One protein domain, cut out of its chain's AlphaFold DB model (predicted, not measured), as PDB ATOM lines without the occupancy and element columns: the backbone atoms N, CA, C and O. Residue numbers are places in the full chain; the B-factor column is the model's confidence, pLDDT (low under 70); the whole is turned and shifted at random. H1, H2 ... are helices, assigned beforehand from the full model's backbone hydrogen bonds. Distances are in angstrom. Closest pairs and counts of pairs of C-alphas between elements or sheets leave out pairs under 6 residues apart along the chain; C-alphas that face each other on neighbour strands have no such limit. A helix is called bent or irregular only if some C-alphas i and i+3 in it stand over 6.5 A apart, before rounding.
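What this domain is: This is residues 49 to 86, 95 to 105 and 152 to 237 of the 237 residues of an uncharacterized protein of Reticulomyxa filosa (UniProt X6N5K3). Four helices, H3, H4, H5 and the arm H6a, make an up-and-down bundle, in which each runs against the one before it in the chain. H1 packs on H4, short H2 joins H1 to H3 at one end of the body, and the arm H6b folds back from H6a and crosses H5, leading to H7 and H8 beyond the bundle. The printed part has 135 residues with eight named helices, H1 to H8 in chain order, and no named strand; the class is all helix. It is compact by its radius of gyration of the C-alphas, 15.9 A, but its outline is elongated, with spans of 50 by 32 by 26 A.

Where its parts are: H1, residues 49 to 64, begins at C-alpha 49 (85.705, 152.758, -31.288) and is 22.0 A long. H2 is residues 66 to 71, 8.7 A; H3 is residues 73 to 86, 19.5 A; H4 is residues 95 to 105, 15.1 A. H5, residues 152 to 173, is 27.8 A long, with a kink of 59 degrees near residue 159, and is irregular: C-alphas 157 and 160 are 7.6 A apart. H6, residues 176 to 214, was assigned as one helix by its hydrogen bonds but is bent, with C-alphas 192 and 195 9.4 A apart. Its arms are H6a, residues 176 to 192, 25.9 A, irregular with C-alphas 177 and 180 7.2 A apart, and H6b, residues 195 to 214, 28.9 A. H7 is residues 219 to 222, 5.2 A, and H8, residues 225 to 236, 15.7 A, ends at C-alpha 236 (91.288, 161.551, 5.298).

How they stand to each other: In the bundle H3 touches H4, closest C-alphas Gly 83 and Leu 98, 6.5 A, at a shallow tilt of 28 degrees, opposite ways. H3 touches H5, C-alphas Leu 84 and Leu 162 closest, 6.5 A. H4 touches H6a, Lys 103 and Val 185 closest, C-alphas 4.8 A apart, a shallow tilt of 9 degrees, the same way. H5 and H6a form a helical hairpin, closest C-alphas Ile 166 and Leu 182, 6.3 A. H1 touches H4, C-alphas Val 59 and Phe 101 closest, 5.5 A. H2 only just touches H1 and H3, only at the corner, with 3 pairs of C-alphas within 8 A each; the closest are Met 62 and Val 69, 6.4 A, and Val 69 and Leu 76, 6.8 A. H6b touches H5 at a steep tilt of 45 degrees, C-alphas Arg 160 and Gln 200 closest, 5.0 A. H8 and H5 only just touch, only at their ends, with 3 pairs of C-alphas within 8 A, Met 171 and Pro 226 closest, 6.6 A. H7 is close to but not clearly touching H6b, C-alphas Phe 212 and Ile 219 closest, 6.9 A. Every O i to N i+4 pair is within hydrogen-bond range in H1, H2, H4, H6b and H8, against 8 of 10 in H3, 16 of 18 in H5 and 11 of 13 in H6a; H7 is too short for such a pair.

The domain as a whole: The two C-alphas farthest apart, Thr 65 and His 216, are 50.5 A apart. Residues 87 to 94 and 106 to 151 are not printed; the gaps are 7.4 A from C-alpha 86 to 95 and 10.6 A from C-alpha 105 to 152. The links printed whole are tight. Mean pLDDT of the printed part is 86.5, with residues 173 to 177 and 219 to 237 under 70.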
ATOM      1  N   ASP A  49      84.377 153.141 -30.789       91.81
ATOM      2  CA  ASP A  49      85.705 152.758 -31.288       91.81
ATOM      3  C   ASP A  49      86.543 153.973 -31.700       91.81
ATOM      4  O   ASP A  49      87.681 154.110 -31.280       91.81
ATOM      5  N   ILE A  50      85.957 154.941 -32.411       91.81
ATOM      6  CA  ILE A  50      86.681 156.154 -32.823       91.81
ATOM      7  C   ILE A  50      87.189 156.948 -31.613       91.81
ATOM      8  O   ILE A  50      88.250 157.566 -31.680       91.81
ATOM      9  N   VAL A  51      86.420 156.981 -30.522       92.69
ATOM     10  CA  VAL A  51      86.819 157.680 -29.294       92.69
ATOM     11  C   VAL A  51      87.889 156.875 -28.565       92.69
ATOM     12  O   VAL A  51      88.916 157.444 -28.212       92.69
ATOM     13  N   GLU A  52      87.680 155.571 -28.403       95.25
ATOM     14  CA  GLU A  52      88.661 154.631 -27.844       95.25
ATOM     15  C   GLU A  52      90.021 154.747 -28.551       95.25
ATOM     16  O   GLU A  52      90.986 155.202 -27.933       95.25
ATOM     17  N   ASP A  53      90.063 154.481 -29.858       96.56
ATOM     18  CA  ASP A  53      91.276 154.487 -30.682       96.56
ATOM     19  C   ASP A  53      91.972 155.852 -30.664       96.56
ATOM     20  O   ASP A  53      93.200 155.953 -30.599       96.56
ATOM     21  N   TYR A  54      91.192 156.938 -30.718       97.31
ATOM     22  CA  TYR A  54      91.758 158.280 -30.709       97.31
ATOM     23  C   TYR A  54      92.432 158.600 -29.377       97.31
ATOM     24  O   TYR A  54      93.577 159.052 -29.371       97.31
ATOM     25  N   PHE A  55      91.761 158.366 -28.248       97.75
ATOM     26  CA  PHE A  55      92.351 158.665 -26.944       97.75
ATOM     27  C   PHE A  55      93.511 157.716 -26.608       97.75
ATOM     28  O   PHE A  55      94.501 158.173 -26.031       97.75
ATOM     29  N   GLU A  56      93.475 156.457 -27.055       97.56
ATOM     30  CA  GLU A  56      94.627 155.546 -26.976       97.56
ATOM     31  C   GLU A  56      95.830 156.056 -27.773       97.56
ATOM     32  O   GLU A  56      96.952 156.090 -27.254       97.56
ATOM     33  N   LEU A  57      95.606 156.530 -29.002       97.19
ATOM     34  CA  LEU A  57      96.657 157.133 -29.818       97.19
ATOM     35  C   LEU A  57      97.282 158.341 -29.108       97.19
ATOM     36  O   LEU A  57      98.508 158.443 -29.024       97.19
ATOM     37  N   ILE A  58      96.464 159.244 -28.560       97.94
ATOM     38  CA  ILE A  58      96.966 160.416 -27.830       97.94
ATOM     39  C   ILE A  58      97.771 159.998 -26.591       97.94
ATOM     40  O   ILE A  58      98.853 160.543 -26.355       97.94
ATOM     41  N   VAL A  59      97.308 159.001 -25.834       97.25
ATOM     42  CA  VAL A  59      98.061 158.438 -24.699       97.25
ATOM     43  C   VAL A  59      99.410 157.881 -25.159       97.25
ATOM     44  O   VAL A  59     100.433 158.143 -24.518       97.25
ATOM     45  N   CYS A  60      99.457 157.177 -26.292       95.94
ATOM     46  CA  CYS A  60     100.707 156.700 -26.883       95.94
ATOM     47  C   CYS A  60     101.677 157.853 -27.189       95.94
ATOM     48  O   CYS A  60     102.853 157.763 -26.824       95.94
ATOM     49  N   TYR A  61     101.196 158.967 -27.751       95.25
ATOM     50  CA  TYR A  61     102.013 160.172 -27.955       95.25
ATOM     51  C   TYR A  61     102.524 160.772 -26.636       95.25
ATOM     52  O   TYR A  61     103.696 161.134 -26.544       95.25
ATOM     53  N   MET A  62     101.699 160.838 -25.585       95.25
ATOM     54  CA  MET A  62     102.126 161.343 -24.269       95.25
ATOM     55  C   MET A  62     103.186 160.448 -23.612       95.25
ATOM     56  O   MET A  62     104.135 160.935 -22.987       95.25
ATOM     57  N   LYS A  63     103.055 159.127 -23.772       91.88
ATOM     58  CA  LYS A  63     104.017 158.143 -23.263       91.88
ATOM     59  C   LYS A  63     105.335 158.194 -24.034       91.88
ATOM     60  O   LYS A  63     106.400 158.250 -23.422       91.88
ATOM     61  N   ARG A  64     105.290 158.176 -25.365       91.12
ATOM     62  CA  ARG A  64     106.489 158.024 -26.205       91.12
ATOM     63  C   ARG A  64     107.181 159.356 -26.484       91.12
ATOM     64  O   ARG A  64     108.399 159.432 -26.374       91.12
ATOM     65  N   THR A  65     106.420 160.412 -26.752       91.38
ATOM     66  CA  THR A  65     106.930 161.726 -27.181       91.38
ATOM     67  C   THR A  65     106.254 162.875 -26.408       91.38
ATOM     68  O   THR A  65     105.596 163.725 -27.011       91.38
ATOM     69  N   PRO A  66     106.400 162.952 -25.069       91.62
ATOM     70  CA  PRO A  66     105.724 163.968 -24.253       91.62
ATOM     71  C   PRO A  66     106.096 165.403 -24.645       91.62
ATOM     72  O   PRO A  66     105.255 166.294 -24.573       91.62
ATOM     73  N   LEU A  67     107.339 165.631 -25.086       91.19
ATOM     74  CA  LEU A  67     107.803 166.947 -25.529       91.19
ATOM     75  C   LEU A  67     107.031 167.443 -26.754       91.19
ATOM     76  O   LEU A  67     106.677 168.614 -26.796       91.19
ATOM     77  N   LEU A  68     106.707 166.557 -27.702       92.19
ATOM     78  CA  LEU A  68     105.916 166.907 -28.883       92.19
ATOM     79  C   LEU A  68     104.513 167.390 -28.485       92.19
ATOM     80  O   LEU A  68     104.026 168.399 -28.989       92.19
ATOM     81  N   VAL A  69     103.880 166.705 -27.529       93.94
ATOM     82  CA  VAL A  69     102.564 167.103 -27.002       93.94
ATOM     83  C   VAL A  69     102.658 168.446 -26.271       93.94
ATOM     84  O   VAL A  69     101.834 169.332 -26.494       93.94
ATOM     85  N   LEU A  70     103.694 168.638 -25.448       93.00
ATOM     86  CA  LEU A  70     103.931 169.883 -24.711       93.00
ATOM     87  C   LEU A  70     104.315 171.065 -25.615       93.00
ATOM     88  O   LEU A  70     104.036 172.209 -25.277       93.00
ATOM     89  N   GLN A  71     104.918 170.837 -26.781       92.88
ATOM     90  CA  GLN A  71     105.125 171.888 -27.789       92.88
ATOM     91  C   GLN A  71     103.800 172.359 -28.410       92.88
ATOM     92  O   GLN A  71     103.698 173.487 -28.894       92.88
ATOM     93  N   HIS A  72     102.761 171.527 -28.347       94.69
ATOM     94  CA  HIS A  72     101.441 171.781 -28.913       94.69
ATOM     95  C   HIS A  72     100.348 171.818 -27.834       94.69
ATOM     96  O   HIS A  72      99.277 171.238 -28.012       94.69
ATOM     97  N   VAL A  73     100.574 172.546 -26.730       94.50
ATOM     98  CA  VAL A  73      99.587 172.640 -25.630       94.50
ATOM     99  C   VAL A  73      98.217 173.129 -26.100       94.50
ATOM    100  O   VAL A  73      97.210 172.637 -25.615       94.50
ATOM    101  N   TRP A  74      98.146 174.028 -27.084       96.06
ATOM    102  CA  TRP A  74      96.863 174.472 -27.645       96.06
ATOM    103  C   TRP A  74      96.036 173.311 -28.225       96.06
ATOM    104  O   TRP A  74      94.806 173.342 -28.208       96.06
ATOM    105  N   LEU A  75      96.702 172.288 -28.772       96.62
ATOM    106  CA  LEU A  75      96.047 171.090 -29.281       96.62
ATOM    107  C   LEU A  75      95.628 170.207 -28.114       96.62
ATOM    108  O   LEU A  75      94.490 169.750 -28.088       96.62
ATOM    109  N   LEU A  76      96.527 170.014 -27.143       97.00
ATOM    110  CA  LEU A  76      96.226 169.282 -25.918       97.00
ATOM    111  C   LEU A  76      94.998 169.863 -25.212       97.00
ATOM    112  O   LEU A  76      94.128 169.102 -24.819       97.00
ATOM    113  N   GLU A  77      94.887 171.185 -25.113       97.19
ATOM    114  CA  GLU A  77      93.731 171.865 -24.531       97.19
ATOM    115  C   GLU A  77      92.442 171.559 -25.300       97.19
ATOM    116  O   GLU A  77      91.440 171.186 -24.695       97.19
ATOM    117  N   LYS A  78      92.461 171.625 -26.638       96.94
ATOM    118  CA  LYS A  78      91.294 171.248 -27.457       96.94
ATOM    119  C   LYS A  78      90.877 169.797 -27.232       96.94
ATOM    120  O   LYS A  78      89.685 169.519 -27.129       96.94
ATOM    121  N   ILE A  79      91.845 168.884 -27.153       97.44
ATOM    122  CA  ILE A  79      91.595 167.467 -26.863       97.44
ATOM    123  C   ILE A  79      91.047 167.314 -25.441       97.44
ATOM    124  O   ILE A  79      90.083 166.583 -25.242       97.44
ATOM    125  N   PHE A  80      91.609 168.044 -24.477       97.75
ATOM    126  CA  PHE A  80      91.212 168.019 -23.072       97.75
ATOM    127  C   PHE A  80      89.761 168.447 -22.898       97.75
ATOM    128  O   PHE A  80      88.973 167.703 -22.318       97.75
ATOM    129  N   VAL A  81      89.397 169.605 -23.451       96.12
ATOM    130  CA  VAL A  81      88.020 170.113 -23.444       96.12
ATOM    131  C   VAL A  81      87.099 169.127 -24.140       96.12
ATOM    132  O   VAL A  81      86.024 168.822 -23.630       96.12
ATOM    133  N   LYS A  82      87.526 168.561 -25.275       94.06
ATOM    134  CA  LYS A  82      86.666 167.633 -26.003       94.06
ATOM    135  C   LYS A  82      86.468 166.295 -25.298       94.06
ATOM    136  O   LYS A  82      85.398 165.700 -25.413       94.06
ATOM    137  N   GLY A  83      87.465 165.841 -24.547       95.31
ATOM    138  CA  GLY A  83      87.344 164.685 -23.669       95.31
ATOM    139  C   GLY A  83      86.293 164.884 -22.576       95.31
ATOM    140  O   GLY A  83      85.658 163.906 -22.191       95.31
ATOM    141  N   LEU A  84      86.043 166.128 -22.127       94.81
ATOM    142  CA  LEU A  84      85.114 166.396 -21.022       94.81
ATOM    143  C   LEU A  84      83.692 166.064 -21.458       94.81
ATOM    144  O   LEU A  84      82.960 165.405 -20.721       94.81
ATOM    145  N   ASP A  85      83.351 166.399 -22.705       90.94
ATOM    146  CA  ASP A  85      82.097 165.970 -23.323       90.94
ATOM    147  C   ASP A  85      81.970 164.433 -23.303       90.94
ATOM    148  O   ASP A  85      80.875 163.894 -23.141       90.94
ATOM    149  N   GLY A  86      83.089 163.716 -23.463       89.88
ATOM    150  CA  GLY A  86      83.183 162.255 -23.467       89.88
ATOM    151  C   GLY A  86      83.037 161.592 -22.098       89.88
ATOM    152  O   GLY A  86      82.668 160.420 -22.051       89.88
ATOM    153  N   PHE A  95      85.523 154.985 -22.410       92.69
ATOM    154  CA  PHE A  95      85.599 155.705 -21.137       92.69
ATOM    155  C   PHE A  95      86.913 155.449 -20.383       92.69
ATOM    156  O   PHE A  95      87.517 156.385 -19.860       92.69
ATOM    157  N   ASP A  96      87.394 154.208 -20.359       94.25
ATOM    158  CA  ASP A  96      88.690 153.865 -19.775       94.25
ATOM    159  C   ASP A  96      89.834 154.556 -20.545       94.25
ATOM    160  O   ASP A  96      90.726 155.130 -19.917       94.25
ATOM    161  N   SER A  97      89.775 154.618 -21.881       96.44
ATOM    162  CA  SER A  97      90.746 155.352 -22.713       96.44
ATOM    163  C   SER A  97      90.723 156.861 -22.435       96.44
ATOM    164  O   SER A  97      91.783 157.488 -22.362       96.44
ATOM    165  N   LEU A  98      89.544 157.450 -22.191       96.38
ATOM    166  CA  LEU A  98      89.404 158.837 -21.719       96.38
ATOM    167  C   LEU A  98      90.046 159.045 -20.341       96.38
ATOM    168  O   LEU A  98      90.787 160.011 -20.142       96.38
ATOM    169  N   CYS A  99      89.809 158.137 -19.392       96.56
ATOM    170  CA  CYS A  99      90.422 158.209 -18.064       96.56
ATOM    171  C   CYS A  99      91.950 158.100 -18.149       96.56
ATOM    172  O   CYS A  99      92.657 158.887 -17.520       96.56
ATOM    173  N   GLN A 100      92.473 157.185 -18.975       97.19
ATOM    174  CA  GLN A 100      93.910 157.091 -19.244       97.19
ATOM    175  C   GLN A 100      94.443 158.395 -19.840       97.19
ATOM    176  O   GLN A 100      95.465 158.901 -19.381       97.19
ATOM    177  N   PHE A 101      93.741 158.987 -20.806       98.19
ATOM    178  CA  PHE A 101      94.121 160.289 -21.348       98.19
ATOM    179  C   PHE A 101      94.246 161.355 -20.255       98.19
ATOM    180  O   PHE A 101      95.291 162.001 -20.176       98.19
ATOM    181  N   TYR A 102      93.247 161.511 -19.381       98.25
ATOM    182  CA  TYR A 102      93.317 162.499 -18.300       98.25
ATOM    183  C   TYR A 102      94.444 162.211 -17.320       98.25
ATOM    184  O   TYR A 102      95.190 163.124 -16.969       98.25
ATOM    185  N   LYS A 103      94.623 160.942 -16.944       96.88
ATOM    186  CA  LYS A 103      95.732 160.492 -16.100       96.88
ATOM    187  C   LYS A 103      97.076 160.954 -16.677       96.88
ATOM    188  O   LYS A 103      97.834 161.655 -16.011       96.88
ATOM    189  N   TYR A 104      97.349 160.637 -17.945       96.75
ATOM    190  CA  TYR A 104      98.607 161.015 -18.592       96.75
ATOM    191  C   TYR A 104      98.726 162.521 -18.836       96.75
ATOM    192  O   TYR A 104      99.814 163.066 -18.657       96.75
ATOM    193  N   ALA A 105      97.637 163.210 -19.188       97.19
ATOM    194  CA  ALA A 105      97.631 164.659 -19.384       97.19
ATOM    195  C   ALA A 105      97.999 165.409 -18.096       97.19
ATOM    196  O   ALA A 105      98.773 166.364 -18.139       97.19
ATOM    197  N   ILE A 152      99.526 173.209 -15.432       94.31
ATOM    198  CA  ILE A 152      98.912 173.846 -14.258       94.31
ATOM    199  C   ILE A 152      97.811 174.815 -14.687       94.31
ATOM    200  O   ILE A 152      96.707 174.748 -14.150       94.31
ATOM    201  N   LYS A 153      98.074 175.658 -15.693       95.31
ATOM    202  CA  LYS A 153      97.058 176.543 -16.269       95.31
ATOM    203  C   LYS A 153      95.880 175.754 -16.850       95.31
ATOM    204  O   LYS A 153      94.741 176.054 -16.524       95.31
ATOM    205  N   LEU A 154      96.146 174.709 -17.636       96.38
ATOM    206  CA  LEU A 154      95.095 173.859 -18.209       96.38
ATOM    207  C   LEU A 154      94.162 173.282 -17.129       96.38
ATOM    208  O   LEU A 154      92.943 173.276 -17.294       96.38
ATOM    209  N   LEU A 155      94.726 172.824 -16.008       95.88
ATOM    210  CA  LEU A 155      93.951 172.309 -14.878       95.88
ATOM    211  C   LEU A 155      93.264 173.387 -14.056       95.88
ATOM    212  O   LEU A 155      92.211 173.124 -13.483       95.88
ATOM    213  N   HIS A 156      93.830 174.583 -13.979       95.06
ATOM    214  CA  HIS A 156      93.138 175.712 -13.381       95.06
ATOM    215  C   HIS A 156      91.876 176.054 -14.189       95.06
ATOM    216  O   HIS A 156      90.795 176.186 -13.614       95.06
ATOM    217  N   ASP A 157      91.998 176.101 -15.516       96.31
ATOM    218  CA  ASP A 157      90.926 176.539 -16.413       96.31
ATOM    219  C   ASP A 157      89.822 175.475 -16.565       96.31
ATOM    220  O   ASP A 157      88.636 175.807 -16.553       96.31
ATOM    221  N   HIS A 158      90.186 174.186 -16.638       97.06
ATOM    222  CA  HIS A 158      89.236 173.098 -16.941       97.06
ATOM    223  C   HIS A 158      89.106 172.029 -15.845       97.06
ATOM    224  O   HIS A 158      88.242 171.153 -15.928       97.06
ATOM    225  N   GLY A 159      89.938 172.073 -14.801       96.00
ATOM    226  CA  GLY A 159      89.992 171.020 -13.782       96.00
ATOM    227  C   GLY A 159      88.747 170.947 -12.902       96.00
ATOM    228  O   GLY A 159      88.329 169.849 -12.553       96.00
ATOM    229  N   ARG A 160      88.074 172.077 -12.626       96.00
ATOM    230  CA  ARG A 160      86.775 172.071 -11.918       96.00
ATOM    231  C   ARG A 160      85.745 171.217 -12.659       96.00
ATOM    232  O   ARG A 160      85.099 170.372 -12.049       96.00
ATOM    233  N   THR A 161      85.638 171.394 -13.974       96.06
ATOM    234  CA  THR A 161      84.723 170.624 -14.829       96.06
ATOM    235  C   THR A 161      85.099 169.144 -14.863       96.06
ATOM    236  O   THR A 161      84.221 168.289 -14.756       96.06
ATOM    237  N   LEU A 162      86.395 168.825 -14.945       96.94
ATOM    238  CA  LEU A 162      86.878 167.443 -14.874       96.94
ATOM    239  C   LEU A 162      86.496 166.775 -13.546       96.94
ATOM    240  O   LEU A 162      85.876 165.713 -13.557       96.94
ATOM    241  N   VAL A 163      86.819 167.406 -12.414       96.31
ATOM    242  CA  VAL A 163      86.500 166.888 -11.073       96.31
ATOM    243  C   VAL A 163      84.991 166.725 -10.905       96.31
ATOM    244  O   VAL A 163      84.543 165.692 -10.411       96.31
ATOM    245  N   PHE A 164      84.198 167.680 -11.392       93.50
ATOM    246  CA  PHE A 164      82.741 167.578 -11.369       93.50
ATOM    247  C   PHE A 164      82.231 166.365 -12.159       93.50
ATOM    248  O   PHE A 164      81.397 165.612 -11.654       93.50
ATOM    249  N   HIS A 165      82.745 166.131 -13.371       92.25
ATOM    250  CA  HIS A 165      82.380 164.952 -14.161       92.25
ATOM    251  C   HIS A 165      82.794 163.644 -13.490       92.25
ATOM    252  O   HIS A 165      82.006 162.700 -13.496       92.25
ATOM    253  N   ILE A 166      83.980 163.597 -12.878       92.88
ATOM    254  CA  ILE A 166      84.432 162.430 -12.115       92.88
ATOM    255  C   ILE A 166      83.475 162.159 -10.952       92.88
ATOM    256  O   ILE A 166      82.964 161.048 -10.832       92.88
ATOM    257  N   MET A 167      83.164 163.172 -10.139       90.12
ATOM    258  CA  MET A 167      82.242 163.037  -9.008       90.12
ATOM    259  C   MET A 167      80.846 162.602  -9.452       90.12
ATOM    260  O   MET A 167      80.277 161.677  -8.876       90.12
ATOM    261  N   LYS A 168      80.308 163.217 -10.510       86.00
ATOM    262  CA  LYS A 168      79.023 162.816 -11.094       86.00
ATOM    263  C   LYS A 168      79.051 161.353 -11.543       86.00
ATOM    264  O   LYS A 168      78.099 160.620 -11.287       86.00
ATOM    265  N   GLY A 169      80.150 160.931 -12.166       84.62
ATOM    266  CA  GLY A 169      80.377 159.548 -12.558       84.62
ATOM    267  C   GLY A 169      80.346 158.592 -11.364       84.62
ATOM    268  O   GLY A 169      79.583 157.628 -11.389       84.62
ATOM    269  N   LEU A 170      81.108 158.899 -10.310       84.44
ATOM    270  CA  LEU A 170      81.166 158.116  -9.069       84.44
ATOM    271  C   LEU A 170      79.805 158.022  -8.357       84.44
ATOM    272  O   LEU A 170      79.522 157.016  -7.714       84.44
ATOM    273  N   MET A 171      78.966 159.055  -8.468       78.62
ATOM    274  CA  MET A 171      77.660 159.107  -7.803       78.62
ATOM    275  C   MET A 171      76.525 158.442  -8.592       78.62
ATOM    276  O   MET A 171      75.663 157.816  -7.981       78.62
ATOM    277  N   TYR A 172      76.471 158.626  -9.918       72.31
ATOM    278  CA  TYR A 172      75.234 158.392 -10.680       72.31
ATOM    279  C   TYR A 172      75.382 157.573 -11.965       72.31
ATOM    280  O   TYR A 172      74.395 156.995 -12.412       72.31
ATOM    281  N   GLU A 173      76.551 157.565 -12.613       65.06
ATOM    282  CA  GLU A 173      76.622 157.222 -14.048       65.06
ATOM    283  C   GLU A 173      77.667 156.162 -14.422       65.06
ATOM    284  O   GLU A 173      77.628 155.650 -15.543       65.06
ATOM    285  N   VAL A 174      78.590 155.793 -13.529       59.66
ATOM    286  CA  VAL A 174      79.712 154.920 -13.899       59.66
ATOM    287  C   VAL A 174      79.375 153.449 -13.712       59.66
ATOM    288  O   VAL A 174      78.922 153.002 -12.660       59.66
ATOM    289  N   MET A 175      79.664 152.667 -14.753       62.34
ATOM    290  CA  MET A 175      79.760 151.220 -14.625       62.34
ATOM    291  C   MET A 175      80.851 150.914 -13.596       62.34
ATOM    292  O   MET A 175      82.005 151.260 -13.836       62.34
ATOM    293  N   LEU A 176      80.500 150.241 -12.493       64.50
ATOM    294  CA  LEU A 176      81.404 149.796 -11.414       64.50
ATOM    295  C   LEU A 176      82.849 149.445 -11.851       64.50
ATOM    296  O   LEU A 176      83.776 149.849 -11.151       64.50
ATOM    297  N   PRO A 177      83.096 148.771 -12.998       69.88
ATOM    298  CA  PRO A 177      84.451 148.459 -13.454       69.88
ATOM    299  C   PRO A 177      85.377 149.649 -13.762       69.88
ATOM    300  O   PRO A 177      86.583 149.436 -13.833       69.88
ATOM    301  N   SER A 178      84.859 150.862 -13.970       80.94
ATOM    302  CA  SER A 178      85.670 152.048 -14.311       80.94
ATOM    303  C   SER A 178      85.925 152.979 -13.116       80.94
ATOM    304  O   SER A 178      86.549 154.028 -13.280       80.94
ATOM    305  N   LEU A 179      85.487 152.603 -11.907       85.62
ATOM    306  CA  LEU A 179      85.714 153.378 -10.680       85.62
ATOM    307  C   LEU A 179      87.213 153.573 -10.402       85.62
ATOM    308  O   LEU A 179      87.664 154.698 -10.201       85.62
ATOM    309  N   SER A 180      88.001 152.501 -10.524       89.44
ATOM    310  CA  SER A 180      89.457 152.553 -10.345       89.44
ATOM    311  C   SER A 180      90.142 153.497 -11.336       89.44
ATOM    312  O   SER A 180      91.153 154.114 -11.015       89.44
ATOM    313  N   SER A 181      89.607 153.614 -12.556       91.56
ATOM    314  CA  SER A 181      90.147 154.511 -13.583       91.56
ATOM    315  C   SER A 181      89.948 155.977 -13.189       91.56
ATOM    316  O   SER A 181      90.844 156.791 -13.389       91.56
ATOM    317  N   LEU A 182      88.804 156.309 -12.585       92.19
ATOM    318  CA  LEU A 182      88.493 157.659 -12.113       92.19
ATOM    319  C   LEU A 182      89.299 158.054 -10.880       92.19
ATOM    320  O   LEU A 182      89.816 159.170 -10.817       92.19
ATOM    321  N   GLU A 183      89.447 157.131  -9.933       91.50
ATOM    322  CA  GLU A 183      90.295 157.324  -8.755       91.50
ATOM    323  C   GLU A 183      91.740 157.619  -9.161       91.50
ATOM    324  O   GLU A 183      92.344 158.554  -8.642       91.50
ATOM    325  N   GLN A 184      92.270 156.902 -10.159       93.62
ATOM    326  CA  GLN A 184      93.608 157.175 -10.687       93.62
ATOM    327  C   GLN A 184      93.740 158.591 -11.257       93.62
ATOM    328  O   GLN A 184      94.792 159.201 -11.098       93.62
ATOM    329  N   VAL A 185      92.703 159.143 -11.895       96.00
ATOM    330  CA  VAL A 185      92.748 160.533 -12.379       96.00
ATOM    331  C   VAL A 185      92.786 161.518 -11.207       96.00
ATOM    332  O   VAL A 185      93.572 162.465 -11.240       96.00
ATOM    333  N   LEU A 186      91.988 161.299 -10.159       95.62
ATOM    334  CA  LEU A 186      92.010 162.149  -8.959       95.62
ATOM    335  C   LEU A 186      93.355 162.072  -8.229       95.62
ATOM    336  O   LEU A 186      93.893 163.109  -7.844       95.62
ATOM    337  N   GLU A 187      93.922 160.872  -8.106       93.94
ATOM    338  CA  GLU A 187      95.264 160.656  -7.559       93.94
ATOM    339  C   GLU A 187      96.311 161.431  -8.371       93.94
ATOM    340  O   GLU A 187      97.165 162.120  -7.810       93.94
ATOM    341  N   GLU A 188      96.215 161.413  -9.704       94.69
ATOM    342  CA  GLU A 188      97.118 162.195 -10.545       94.69
ATOM    343  C   GLU A 188      97.043 163.697 -10.258       94.69
ATOM    344  O   GLU A 188      98.087 164.348 -10.127       94.69
ATOM    345  N   ILE A 189      95.828 164.238 -10.109       95.25
ATOM    346  CA  ILE A 189      95.613 165.657  -9.789       95.25
ATOM    347  C   ILE A 189      96.137 165.968  -8.384       95.25
ATOM    348  O   ILE A 189      96.783 166.997  -8.195       95.25
ATOM    349  N   TYR A 190      95.923 165.077  -7.413       94.12
ATOM    350  CA  TYR A 190      96.405 165.231  -6.040       94.12
ATOM    351  C   TYR A 190      97.929 165.335  -5.973       94.12
ATOM    352  O   TYR A 190      98.480 166.287  -5.412       94.12
ATOM    353  N   GLN A 191      98.612 164.383  -6.602       91.69
ATOM    354  CA  GLN A 191     100.071 164.336  -6.658       91.69
ATOM    355  C   GLN A 191     100.663 165.521  -7.423       91.69
ATOM    356  O   GLN A 191     101.779 165.958  -7.121       91.69
ATOM    357  N   LEU A 192      99.938 166.044  -8.418       91.94
ATOM    358  CA  LEU A 192     100.343 167.256  -9.115       91.94
ATOM    359  C   LEU A 192     100.134 168.493  -8.240       91.94
ATOM    360  O   LEU A 192     101.067 169.276  -8.102       91.94
ATOM    361  N   ASN A 193      98.939 168.701  -7.683       92.56
ATOM    362  CA  ASN A 193      98.636 169.833  -6.814       92.56
ATOM    363  C   ASN A 193      97.443 169.579  -5.868       92.56
ATOM    364  O   ASN A 193      96.290 169.884  -6.186       92.56
ATOM    365  N   LYS A 194      97.747 169.112  -4.651       92.75
ATOM    366  CA  LYS A 194      96.772 168.863  -3.575       92.75
ATOM    367  C   LYS A 194      95.847 170.048  -3.281       92.75
ATOM    368  O   LYS A 194      94.650 169.841  -3.087       92.75
ATOM    369  N   SER A 195      96.369 171.277  -3.226       92.25
ATOM    370  CA  SER A 195      95.544 172.446  -2.882       92.25
ATOM    371  C   SER A 195      94.509 172.739  -3.966       92.25
ATOM    372  O   SER A 195      93.345 172.971  -3.646       92.25
ATOM    373  N   THR A 196      94.905 172.630  -5.238       91.75
ATOM    374  CA  THR A 196      93.996 172.773  -6.381       91.75
ATOM    375  C   THR A 196      92.903 171.709  -6.362       91.75
ATOM    376  O   THR A 196      91.734 172.064  -6.495       91.75
ATOM    377  N   LEU A 197      93.239 170.431  -6.133       94.62
ATOM    378  CA  LEU A 197      92.217 169.382  -6.049       94.62
ATOM    379  C   LEU A 197      91.213 169.668  -4.927       94.62
ATOM    380  O   LEU A 197      90.006 169.598  -5.150       94.62
ATOM    381  N   LYS A 198      91.700 170.044  -3.739       93.44
ATOM    382  CA  LYS A 198      90.847 170.359  -2.586       93.44
ATOM    383  C   LYS A 198      89.868 171.494  -2.890       93.44
ATOM    384  O   LYS A 198      88.688 171.385  -2.562       93.44
ATOM    385  N   GLU A 199      90.338 172.568  -3.521       94.00
ATOM    386  CA  GLU A 199      89.485 173.691  -3.924       94.00
ATOM    387  C   GLU A 199      88.428 173.258  -4.952       94.00
ATOM    388  O   GLU A 199      87.246 173.574  -4.806       94.00
ATOM    389  N   GLN A 200      88.836 172.485  -5.963       94.25
ATOM    390  CA  GLN A 200      87.941 171.984  -7.008       94.25
ATOM    391  C   GLN A 200      86.870 171.041  -6.442       94.25
ATOM    392  O   GLN A 200      85.694 171.189  -6.775       94.25
ATOM    393  N   MET A 201      87.247 170.118  -5.554       92.94
ATOM    394  CA  MET A 201      86.307 169.210  -4.887       92.94
ATOM    395  C   MET A 201      85.331 169.969  -3.990       92.94
ATOM    396  O   MET A 201      84.131 169.706  -4.050       92.94
ATOM    397  N   LYS A 202      85.816 170.942  -3.203       92.06
ATOM    398  CA  LYS A 202      84.954 171.795  -2.375       92.06
ATOM    399  C   LYS A 202      83.900 172.499  -3.229       92.06
ATOM    400  O   LYS A 202      82.717 172.407  -2.919       92.06
ATOM    401  N   TYR A 203      84.319 173.122  -4.330       92.81
ATOM    402  CA  TYR A 203      83.401 173.769  -5.265       92.81
ATOM    403  C   TYR A 203      82.346 172.789  -5.804       92.81
ATOM    404  O   TYR A 203      81.156 173.094  -5.794       92.81
ATOM    405  N   CYS A 204      82.754 171.593  -6.236       91.75
ATOM    406  CA  CYS A 204      81.826 170.594  -6.771       91.75
ATOM    407  C   CYS A 204      80.812 170.113  -5.721       91.75
ATOM    408  O   CYS A 204      79.627 169.993  -6.031       91.75
ATOM    409  N   LEU A 205      81.257 169.877  -4.483       88.88
ATOM    410  CA  LEU A 205      80.383 169.505  -3.368       88.88
ATOM    411  C   LEU A 205      79.374 170.613  -3.046       88.88
ATOM    412  O   LEU A 205      78.195 170.322  -2.874       88.88
ATOM    413  N   GLU A 206      79.804 171.877  -3.029       90.19
ATOM    414  CA  GLU A 206      78.904 173.023  -2.837       90.19
ATOM    415  C   GLU A 206      77.835 173.093  -3.938       90.19
ATOM    416  O   GLU A 206      76.654 173.267  -3.637       90.19
ATOM    417  N   GLN A 207      78.213 172.885  -5.207       90.00
ATOM    418  CA  GLN A 207      77.249 172.837  -6.313       90.00
ATOM    419  C   GLN A 207      76.243 171.689  -6.154       90.00
ATOM    420  O   GLN A 207      75.046 171.891  -6.359       90.00
ATOM    421  N   LEU A 208      76.696 170.500  -5.751       85.94
ATOM    422  CA  LEU A 208      75.812 169.356  -5.509       85.94
ATOM    423  C   LEU A 208      74.847 169.617  -4.347       85.94
ATOM    424  O   LEU A 208      73.651 169.363  -4.486       85.94
ATOM    425  N   CYS A 209      75.332 170.173  -3.236       85.00
ATOM    426  CA  CYS A 209      74.496 170.567  -2.101       85.00
ATOM    427  C   CYS A 209      73.425 171.585  -2.509       85.00
ATOM    428  O   CYS A 209      72.261 171.423  -2.146       85.00
ATOM    429  N   ASN A 210      73.792 172.588  -3.314       87.25
ATOM    430  CA  ASN A 210      72.842 173.571  -3.834       87.25
ATOM    431  C   ASN A 210      71.761 172.912  -4.702       87.25
ATOM    432  O   ASN A 210      70.584 173.241  -4.568       87.25
ATOM    433  N   ILE A 211      72.132 171.948  -5.552       86.62
ATOM    434  CA  ILE A 211      71.172 171.190  -6.368       86.62
ATOM    435  C   ILE A 211      70.230 170.369  -5.478       86.62
ATOM    436  O   ILE A 211      69.018 170.416  -5.677       86.62
ATOM    437  N   PHE A 212      70.750 169.651  -4.479       83.88
ATOM    438  CA  PHE A 212      69.916 168.869  -3.561       83.88
ATOM    439  C   PHE A 212      68.934 169.740  -2.780       83.88
ATOM    440  O   PHE A 212      67.762 169.378  -2.657       83.88
ATOM    441  N   TYR A 213      69.401 170.898  -2.308       84.06
ATOM    442  CA  TYR A 213      68.566 171.880  -1.626       84.06
ATOM    443  C   TYR A 213      67.434 172.383  -2.531       84.06
ATOM    444  O   TYR A 213      66.273 172.358  -2.127       84.06
ATOM    445  N   LEU A 214      67.749 172.762  -3.777       87.88
ATOM    446  CA  LEU A 214      66.757 173.218  -4.761       87.88
ATOM    447  C   LEU A 214      65.732 172.138  -5.128       87.88
ATOM    448  O   LEU A 214      64.578 172.452  -5.397       87.88
ATOM    449  N   LEU A 215      66.139 170.869  -5.137       86.31
ATOM    450  CA  LEU A 215      65.255 169.742  -5.434       86.31
ATOM    451  C   LEU A 215      64.440 169.270  -4.220       86.31
ATOM    452  O   LEU A 215      63.702 168.294  -4.340       86.31
ATOM    453  N   HIS A 216      64.578 169.921  -3.059       85.50
ATOM    454  CA  HIS A 216      63.988 169.481  -1.789       85.50
ATOM    455  C   HIS A 216      64.300 168.010  -1.449       85.50
ATOM    456  O   HIS A 216      63.542 167.343  -0.741       85.50
ATOM    457  N   ILE A 217      65.428 167.488  -1.940       79.50
ATOM    458  CA  ILE A 217      65.869 166.133  -1.618       79.50
ATOM    459  C   ILE A 217      66.398 166.174  -0.190       79.50
ATOM    460  O   ILE A 217      67.354 166.891   0.109       79.50
ATOM    461  N   ASN A 218      65.780 165.400   0.703       73.25
ATOM    462  CA  ASN A 218      66.267 165.283   2.069       73.25
ATOM    463  C   ASN A 218      67.632 164.579   2.052       73.25
ATOM    464  O   ASN A 218      67.720 163.362   1.877       73.25
ATOM    465  N   ILE A 219      68.690 165.375   2.210       65.38
ATOM    466  CA  ILE A 219      70.094 164.954   2.155       65.38
ATOM    467  C   ILE A 219      70.347 163.776   3.112       65.38
ATOM    468  O   ILE A 219      71.063 162.841   2.758       65.38
ATOM    469  N   CYS A 220      69.672 163.749   4.266       63.78
ATOM    470  CA  CYS A 220      69.796 162.683   5.262       63.78
ATOM    471  C   CYS A 220      69.369 161.294   4.753       63.78
ATOM    472  O   CYS A 220      69.861 160.294   5.264       63.78
ATOM    473  N   ASN A 221      68.504 161.216   3.734       57.97
ATOM    474  CA  ASN A 221      68.060 159.943   3.153       57.97
ATOM    475  C   ASN A 221      68.897 159.509   1.939       57.97
ATOM    476  O   ASN A 221      68.865 158.339   1.565       57.97
ATOM    477  N   PHE A 222      69.627 160.437   1.307       55.66
ATOM    478  CA  PHE A 222      70.394 160.184   0.079       55.66
ATOM    479  C   PHE A 222      71.888 159.941   0.327       55.66
ATOM    480  O   PHE A 222      72.573 159.420  -0.556       55.66
ATOM    481  N   PHE A 223      72.388 160.258   1.528       53.41
ATOM    482  CA  PHE A 223      73.711 159.845   2.013       53.41
ATOM    483  C   PHE A 223      73.753 158.326   2.249       53.41
ATOM    484  O   PHE A 223      73.855 157.815   3.359       53.41
ATOM    485  N   THR A 224      73.667 157.579   1.157       59.88
ATOM    486  CA  THR A 224      74.121 156.197   1.093       59.88
ATOM    487  C   THR A 224      75.649 156.175   0.968       59.88
ATOM    488  O   THR A 224      76.293 157.186   0.664       59.88
ATOM    489  N   TRP A 225      76.232 155.003   1.226       52.47
ATOM    490  CA  TRP A 225      77.672 154.723   1.296       52.47
ATOM    491  C   TRP A 225      78.582 155.440   0.272       52.47
ATOM    492  O   TRP A 225      79.661 155.851   0.689       52.47
ATOM    493  N   PRO A 226      78.217 155.668  -1.008       55.34
ATOM    494  CA  PRO A 226      79.113 156.318  -1.977       55.34
ATOM    495  C   PRO A 226      79.433 157.785  -1.654       55.34
ATOM    496  O   PRO A 226      80.574 158.217  -1.794       55.34
ATOM    497  N   LEU A 227      78.451 158.556  -1.175       55.62
ATOM    498  CA  LEU A 227      78.647 159.957  -0.778       55.62
ATOM    499  C   LEU A 227      79.418 160.058   0.539       55.62
ATOM    500  O   LEU A 227      80.283 160.919   0.676       55.62
ATOM    501  N   MET A 228      79.161 159.137   1.476       58.56
ATOM    502  CA  MET A 228      80.000 158.980   2.664       58.56
ATOM    503  C   MET A 228      81.428 158.581   2.298       58.56
ATOM    504  O   MET A 228      82.348 159.094   2.911       58.56
ATOM    505  N   PHE A 229      81.637 157.731   1.293       59.75
ATOM    506  CA  PHE A 229      82.967 157.323   0.843       59.75
ATOM    507  C   PHE A 229      83.734 158.490   0.220       59.75
ATOM    508  O   PHE A 229      84.874 158.735   0.598       59.75
ATOM    509  N   VAL A 230      83.091 159.282  -0.646       59.84
ATOM    510  CA  VAL A 230      83.681 160.525  -1.174       59.84
ATOM    511  C   VAL A 230      83.975 161.511  -0.041       59.84
ATOM    512  O   VAL A 230      85.045 162.109  -0.012       59.84
ATOM    513  N   TRP A 231      83.070 161.651   0.928       56.56
ATOM    514  CA  TRP A 231      83.267 162.546   2.069       56.56
ATOM    515  C   TRP A 231      84.362 162.056   3.031       56.56
ATOM    516  O   TRP A 231      85.159 162.862   3.504       56.56
ATOM    517  N   MET A 232      84.471 160.747   3.263       57.97
ATOM    518  CA  MET A 232      85.539 160.122   4.050       57.97
ATOM    519  C   MET A 232      86.889 160.208   3.336       57.97
ATOM    520  O   MET A 232      87.884 160.516   3.985       57.97
ATOM    521  N   LEU A 233      86.930 160.025   2.012       60.31
ATOM    522  CA  LEU A 233      88.118 160.295   1.199       60.31
ATOM    523  C   LEU A 233      88.526 161.769   1.311       60.31
ATOM    524  O   LEU A 233      89.694 162.054   1.537       60.31
ATOM    525  N   CYS A 234      87.572 162.707   1.257       57.19
ATOM    526  CA  CYS A 234      87.849 164.131   1.466       57.19
ATOM    527  C   CYS A 234      88.302 164.488   2.893       57.19
ATOM    528  O   CYS A 234      88.959 165.511   3.061       57.19
ATOM    529  N   MET A 235      87.921 163.713   3.914       52.09
ATOM    530  CA  MET A 235      88.286 163.963   5.319       52.09
ATOM    531  C   MET A 235      89.621 163.318   5.713       52.09
ATOM    532  O   MET A 235      90.305 163.827   6.598       52.09
ATOM    533  N   HIS A 236      90.002 162.213   5.068       54.34
ATOM    534  CA  HIS A 236      91.288 161.551   5.298       54.34
ATOM    535  C   HIS A 236      92.429 162.078   4.410       54.34
ATOM    536  O   HIS A 236      93.572 161.664   4.613       54.34
ATOM    537  N   TRP A 237      92.149 162.979   3.458       51.91
ATOM    538  CA  TRP A 237      93.129 163.595   2.549       51.91
ATOM    539  C   TRP A 237      93.379 165.070   2.878       51.91
ATOM    540  O   TRP A 237      94.570 165.457   2.944       51.91
TER     541      TRP A 237